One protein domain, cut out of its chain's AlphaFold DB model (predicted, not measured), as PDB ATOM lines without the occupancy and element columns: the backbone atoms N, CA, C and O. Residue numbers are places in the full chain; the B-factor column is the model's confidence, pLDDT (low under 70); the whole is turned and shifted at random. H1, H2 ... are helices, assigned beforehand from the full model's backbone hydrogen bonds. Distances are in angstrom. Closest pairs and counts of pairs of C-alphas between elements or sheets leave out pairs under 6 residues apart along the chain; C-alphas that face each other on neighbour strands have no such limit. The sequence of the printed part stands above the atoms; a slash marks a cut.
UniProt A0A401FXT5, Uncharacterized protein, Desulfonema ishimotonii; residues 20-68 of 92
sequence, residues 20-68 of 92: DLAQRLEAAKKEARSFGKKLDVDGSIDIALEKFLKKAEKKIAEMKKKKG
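AT A GLANCE: This is residues 20 to 68 of the 92 residues of an uncharacterized protein of Desulfonema ishimotonii (UniProt A0A401FXT5). The shape is an open, lopsided V: a shorter helix, H1, leads to a turn at residues 35 to 40, and the long helix H2 folds back from there, running well past the level at which H1 begins. Residues 42 to 68 stick out free and make most of the length. The printed part has 49 residues, with two named helices, H1 then H2, and no named strand; the class is all helix. It is extended, with a radius of gyration of the C-alphas of 17.3 A and spans of 56 by 21 by 10 A.

HOW THE PARTS SIT: H1, residues 20 to 34, and H2, residues 41 to 66, are apart, with no C-alpha of the one within 8 A of the other. A short link of 6 residues joins them. In both helices every O i to N i+4 pair is within hydrogen-bond range.

IN THESE COORDINATES: H1 begins at C-alpha 20, (-13.934, -2.637, 17.972), and measures 21.4 A from first to last C-alpha. H2 measures 37.2 A and ends at C-alpha 66, (-37.252, 18.012, -3.107).

THE WHOLE: The two C-alphas farthest apart, those of Ser 34 and Gly 68, are 56.2 A apart. The printed part has no cut. Its mean pLDDT is 90.3, with residues 66 to 68 under 70.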
ATOM      1  N   ASP A  20     -15.212  -2.761  18.678       96.00
ATOM      2  CA  ASP A  20     -13.934  -2.637  17.972       96.00
ATOM      3  C   ASP A  20     -13.378  -1.205  18.027       96.00
ATOM      4  O   ASP A  20     -12.188  -0.994  18.267       96.00
ATOM      5  N   LEU A  21     -14.241  -0.198  17.868       94.25
ATOM      6  CA  LEU A  21     -13.855   1.210  17.968       94.25
ATOM      7  C   LEU A  21     -13.500   1.599  19.404       94.25
ATOM      8  O   LEU A  21     -12.524   2.322  19.609       94.25
ATOM      9  N   ALA A  22     -14.253   1.101  20.388       93.81
ATOM     10  CA  ALA A  22     -13.966   1.336  21.802       93.81
ATOM     11  C   ALA A  22     -12.591   0.779  22.194       93.81
ATOM     12  O   ALA A  22     -11.768   1.500  22.759       93.81
ATOM     13  N   GLN A  23     -12.301  -0.470  21.817       96.56
ATOM     14  CA  GLN A  23     -11.015  -1.113  22.091       96.56
ATOM     15  C   GLN A  23      -9.850  -0.372  21.428       96.56
ATOM     16  O   GLN A  23      -8.823  -0.131  22.064       96.56
ATOM     17  N   ARG A  24     -10.014   0.053  20.169       95.88
ATOM     18  CA  ARG A  24      -8.998   0.851  19.463       95.88
ATOM     19  C   ARG A  24      -8.758   2.205  20.123       95.88
ATOM     20  O   ARG A  24      -7.609   2.628  20.229       95.88
ATOM     21  N   LEU A  25      -9.814   2.875  20.585       92.75
ATOM     22  CA  LEU A  25      -9.698   4.144  21.305       92.75
ATOM     23  C   LEU A  25      -8.946   3.972  22.630       92.75
ATOM     24  O   LEU A  25      -8.092   4.793  22.965       92.75
ATOM     25  N   GLU A  26      -9.235   2.910  23.383       92.81
ATOM     26  CA  GLU A  26      -8.512   2.607  24.620       92.81
ATOM     27  C   GLU A  26      -7.038   2.287  24.379       92.81
ATOM     28  O   GLU A  26      -6.183   2.797  25.106       92.81
ATOM     29  N   ALA A  27      -6.728   1.487  23.355       95.50
ATOM     30  CA  ALA A  27      -5.352   1.182  22.971       95.50
ATOM     31  C   ALA A  27      -4.582   2.463  22.617       95.50
ATOM     32  O   ALA A  27      -3.529   2.719  23.198       95.50
ATOM     33  N   ALA A  28      -5.163   3.328  21.779       93.50
ATOM     34  CA  ALA A  28      -4.564   4.610  21.409       93.50
ATOM     35  C   ALA A  28      -4.349   5.534  22.623       93.50
ATOM     36  O   ALA A  28      -3.318   6.198  22.733       93.50
ATOM     37  N   LYS A  29      -5.289   5.561  23.582       93.12
ATOM     38  CA  LYS A  29      -5.125   6.316  24.839       93.12
ATOM     39  C   LYS A  29      -3.974   5.776  25.689       93.12
ATOM     40  O   LYS A  29      -3.234   6.571  26.266       93.12
ATOM     41  N   LYS A  30      -3.837   4.451  25.807       94.12
ATOM     42  CA  LYS A  30      -2.743   3.811  26.559       94.12
ATOM     43  C   LYS A  30      -1.392   4.091  25.907       94.12
ATOM     44  O   LYS A  30      -0.453   4.468  26.599       94.12
ATOM     45  N   GLU A  31      -1.326   3.985  24.587       94.00
ATOM     46  CA  GLU A  31      -0.128   4.281  23.810       94.00
ATOM     47  C   GLU A  31       0.282   5.753  23.952       94.00
ATOM     48  O   GLU A  31       1.410   6.033  24.349       94.00
ATOM     49  N   ALA A  32      -0.637   6.706  23.772       92.44
ATOM     50  CA  ALA A  32      -0.342   8.128  23.967       92.44
ATOM     51  C   ALA A  32       0.215   8.432  25.370       92.44
ATOM     52  O   ALA A  32       1.164   9.210  25.504       92.44
ATOM     53  N   ARG A  33      -0.320   7.769  26.407       92.56
ATOM     54  CA  ARG A  33       0.187   7.890  27.783       92.56
ATOM     55  C   ARG A  33       1.609   7.360  27.939       92.56
ATOM     56  O   ARG A  33       2.362   7.953  28.704       92.56
ATOM     57  N   SER A  34       1.995   6.308  27.214       94.44
ATOM     58  CA  SER A  34       3.385   5.823  27.215       94.44
ATOM     59  C   SER A  34       4.369   6.849  26.643       94.44
ATOM     60  O   SER A  34       5.517   6.902  27.070       94.44
ATOM     61  N   PHE A  35       3.894   7.743  25.769       93.19
ATOM     62  CA  PHE A  35       4.649   8.894  25.265       93.19
ATOM     63  C   PHE A  35       4.507  10.158  26.134       93.19
ATOM     64  O   PHE A  35       4.911  11.242  25.713       93.19
ATOM     65  N   GLY A  36       3.892  10.061  27.318       91.75
ATOM     66  CA  GLY A  36       3.658  11.200  28.213       91.75
ATOM     67  C   GLY A  36       2.609  12.198  27.705       91.75
ATOM     68  O   GLY A  36       2.539  13.320  28.203       91.75
ATOM     69  N   LYS A  37       1.789  11.820  26.715       91.31
ATOM     70  CA  LYS A  37       0.767  12.685  26.109       91.31
ATOM     71  C   LYS A  37      -0.646  12.207  26.442       91.31
ATOM     72  O   LYS A  37      -0.913  11.017  26.603       91.31
ATOM     73  N   LYS A  38      -1.588  13.148  26.507       90.31
ATOM     74  CA  LYS A  38      -3.025  12.865  26.619       90.31
ATOM     75  C   LYS A  38      -3.685  13.163  25.275       90.31
ATOM     76  O   LYS A  38      -3.458  14.226  24.710       90.31
ATOM     77  N   LEU A  39      -4.494  12.232  24.773       90.62
ATOM     78  CA  LEU A  39      -5.330  12.490  23.602       90.62
ATOM     79  C   LEU A  39      -6.512  13.371  24.005       90.62
ATOM     80  O   LEU A  39      -7.245  13.021  24.937       90.62
ATOM     81  N   ASP A  40      -6.693  14.476  23.288       90.62
ATOM     82  CA  ASP A  40      -7.880  15.320  23.394       90.62
ATOM     83  C   ASP A  40      -9.027  14.706  22.582       90.62
ATOM     84  O   ASP A  40      -9.234  14.981  21.397       90.62
ATOM     85  N   VAL A  41      -9.709  13.761  23.223       90.00
ATOM     86  CA  VAL A  41     -10.815  13.027  22.608       90.00
ATOM     87  C   VAL A  41     -12.062  13.893  22.517       90.00
ATOM     88  O   VAL A  41     -12.756  13.806  21.511       90.00
ATOM     89  N   ASP A  42     -12.310  14.735  23.516       88.62
ATOM     90  CA  ASP A  42     -13.512  15.563  23.577       88.62
ATOM     91  C   ASP A  42     -13.482  16.604  22.450       88.62
ATOM     92  O   ASP A  42     -14.377  16.605  21.606       88.62
ATOM     93  N   GLY A  43     -12.377  17.349  22.303       90.56
ATOM     94  CA  GLY A  43     -12.220  18.296  21.193       90.56
ATOM     95  C   GLY A  43     -12.264  17.622  19.816       90.56
ATOM     96  O   GLY A  43     -12.832  18.154  18.859       90.56
ATOM     97  N   SER A  44     -11.734  16.400  19.704       92.25
ATOM     98  CA  SER A  44     -11.822  15.622  18.460       92.25
ATOM     99  C   SER A  44     -13.259  15.196  18.131       92.25
ATOM    100  O   SER A  44     -13.638  15.175  16.955       92.25
ATOM    101  N   ILE A  45     -14.058  14.848  19.145       92.12
ATOM    102  CA  ILE A  45     -15.471  14.486  18.988       92.12
ATOM    103  C   ILE A  45     -16.289  15.718  18.600       92.12
ATOM    104  O   ILE A  45     -17.082  15.614  17.665       92.12
ATOM    105  N   ASP A  46     -16.055  16.874  19.220       91.44
ATOM    106  CA  ASP A  46     -16.766  18.119  18.903       91.44
ATOM    107  C   ASP A  46     -16.584  18.511  17.431       91.44
ATOM    108  O   ASP A  46     -17.560  18.730  16.709       91.44
ATOM    109  N   ILE A  47     -15.345  18.472  16.927       93.12
ATOM    110  CA  ILE A  47     -15.043  18.746  15.511       93.12
ATOM    111  C   ILE A  47     -15.728  17.727  14.587       93.12
ATOM    112  O   ILE A  47     -16.207  18.070  13.498       93.12
ATOM    113  N   ALA A  48     -15.746  16.448  14.973       92.31
ATOM    114  CA  ALA A  48     -16.396  15.403  14.188       92.31
ATOM    115  C   ALA A  48     -17.922  15.588  14.148       92.31
ATOM    116  O   ALA A  48     -18.521  15.440  13.077       92.31
ATOM    117  N   LEU A  49     -18.529  15.955  15.279       92.38
ATOM    118  CA  LEU A  49     -19.951  16.261  15.402       92.38
ATOM    119  C   LEU A  49     -20.327  17.480  14.565       92.38
ATOM    120  O   LEU A  49     -21.264  17.390  13.779       92.38
ATOM    121  N   GLU A  50     -19.570  18.572  14.634       94.00
ATOM    122  CA  GLU A  50     -19.846  19.778  13.844       94.00
ATOM    123  C   GLU A  50     -19.814  19.481  12.333       94.00
ATOM    124  O   GLU A  50     -20.712  19.864  11.576       94.00
ATOM    125  N   LYS A  51     -18.813  18.717  11.875       94.94
ATOM    126  CA  LYS A  51     -18.720  18.280  10.470       94.94
ATOM    127  C   LYS A  51     -19.878  17.373  10.066       94.94
ATOM    128  O   LYS A  51     -20.341  17.447   8.924       94.94
ATOM    129  N   PHE A  52     -20.312  16.490  10.960       94.25
ATOM    130  CA  PHE A  52     -21.463  15.629  10.721       94.25
ATOM    131  C   PHE A  52     -22.756  16.446  10.628       94.25
ATOM    132  O   PHE A  52     -23.496  16.268   9.661       94.25
ATOM    133  N   LEU A  53     -22.986  17.378  11.556       94.00
ATOM    134  CA  LEU A  53     -24.167  18.243  11.591       94.00
ATOM    135  C   LEU A  53     -24.276  19.097  10.329       94.00
ATOM    136  O   LEU A  53     -25.298  19.022   9.658       94.00
ATOM    137  N   LYS A  54     -23.196  19.758   9.891       94.88
ATOM    138  CA  LYS A  54     -23.185  20.516   8.620       94.88
ATOM    139  C   LYS A  54     -23.606  19.661   7.419       94.88
ATOM    140  O   LYS A  54     -24.326  20.112   6.527       94.88
ATOM    141  N   LYS A  55     -23.169  18.396   7.371       94.19
ATOM    142  CA  LYS A  55     -23.575  17.451   6.314       94.19
ATOM    143  C   LYS A  55     -25.031  17.012   6.463       94.19
ATOM    144  O   LYS A  55     -25.722  16.884   5.452       94.19
ATOM    145  N   ALA A  56     -25.480  16.751   7.688       94.25
ATOM    146  CA  ALA A  56     -26.850  16.352   7.983       94.25
ATOM    147  C   ALA A  56     -27.835  17.474   7.630       94.25
ATOM    148  O   ALA A  56     -28.787  17.227   6.894       94.25
ATOM    149  N   GLU A  57     -27.556  18.708   8.044       93.12
ATOM    150  CA  GLU A  57     -28.333  19.909   7.723       93.12
ATOM    151  C   GLU A  57     -28.440  20.127   6.219       93.12
ATOM    152  O   GLU A  57     -29.542  20.298   5.699       93.12
ATOM    153  N   LYS A  58     -27.318  20.034   5.491       94.12
ATOM    154  CA  LYS A  58     -27.330  20.143   4.027       94.12
ATOM    155  C   LYS A  58     -28.220  19.077   3.387       94.12
ATOM    156  O   LYS A  58     -29.037  19.401   2.527       94.12
ATOM    157  N   LYS A  59     -28.114  17.817   3.827       92.44
ATOM    158  CA  LYS A  59     -28.977  16.731   3.332       92.44
ATOM    159  C   LYS A  59     -30.448  16.967   3.668       92.44
ATOM    160  O   LYS A  59     -31.306  16.731   2.824       92.44
ATOM    161  N   ILE A  60     -30.753  17.439   4.876       91.38
ATOM    162  CA  ILE A  60     -32.122  17.775   5.286       91.38
ATOM    163  C   ILE A  60     -32.667  18.911   4.416       91.38
ATOM    164  O   ILE A  60     -33.795  18.812   3.939       91.38
ATOM    165  N   ALA A  61     -31.873  19.947   4.142       89.94
ATOM    166  CA  ALA A  61     -32.259  21.050   3.265       89.94
ATOM    167  C   ALA A  61     -32.532  20.578   1.827       89.94
ATOM    168  O   ALA A  61     -33.528  20.975   1.225       89.94
ATOM    169  N   GLU A  62     -31.698  19.689   1.283       89.50
ATOM    170  CA  GLU A  62     -31.926  19.071  -0.030       89.50
ATOM    171  C   GLU A  62     -33.211  18.229  -0.058       89.50
ATOM    172  O   GLU A  62     -33.976  18.302  -1.020       89.50
ATOM    173  N   MET A  63     -33.490  17.465   1.002       86.69
ATOM    174  CA  MET A  63     -34.732  16.695   1.125       86.69
ATOM    175  C   MET A  63     -35.967  17.597   1.245       86.69
ATOM    176  O   MET A  63     -36.979  17.310   0.608       86.69
ATOM    177  N   LYS A  64     -35.885  18.703   1.998       81.62
ATOM    178  CA  LYS A  64     -36.961  19.703   2.110       81.62
ATOM    179  C   LYS A  64     -37.251  20.372   0.763       81.62
ATOM    180  O   LYS A  64     -38.408  20.429   0.359       81.62
ATOM    181  N   LYS A  65     -36.209  20.767   0.017       77.00
ATOM    182  CA  LYS A  65     -36.343  21.330  -1.341       77.00
ATOM    183  C   LYS A  65     -36.990  20.352  -2.325       77.00
ATOM    184  O   LYS A  65     -37.825  20.759  -3.122       77.00
ATOM    185  N   LYS A  66     -36.650  19.058  -2.255       69.31
ATOM    186  CA  LYS A  66     -37.252  18.012  -3.107       69.31
ATOM    187  C   LYS A  66     -38.707  17.687  -2.754       69.31
ATOM    188  O   LYS A  66     -39.431  17.212  -3.618       69.31
ATOM    189  N   LYS A  67     -39.135  17.928  -1.510       63.06
ATOM    190  CA  LYS A  67     -40.512  17.685  -1.041       63.06
ATOM    191  C   LYS A  67     -41.481  18.855  -1.271       63.06
ATOM    192  O   LYS A  67     -42.627  18.747  -0.860       63.06
ATOM    193  N   GLY A  68     -41.058  19.939  -1.925       54.84
ATOM    194  CA  GLY A  68     -41.957  21.038  -2.305       54.84
ATOM    195  C   GLY A  68     -42.396  21.969  -1.168       54.84
ATOM    196  O   GLY A  68     -43.190  22.863  -1.422       54.84
TER     197      GLY A  68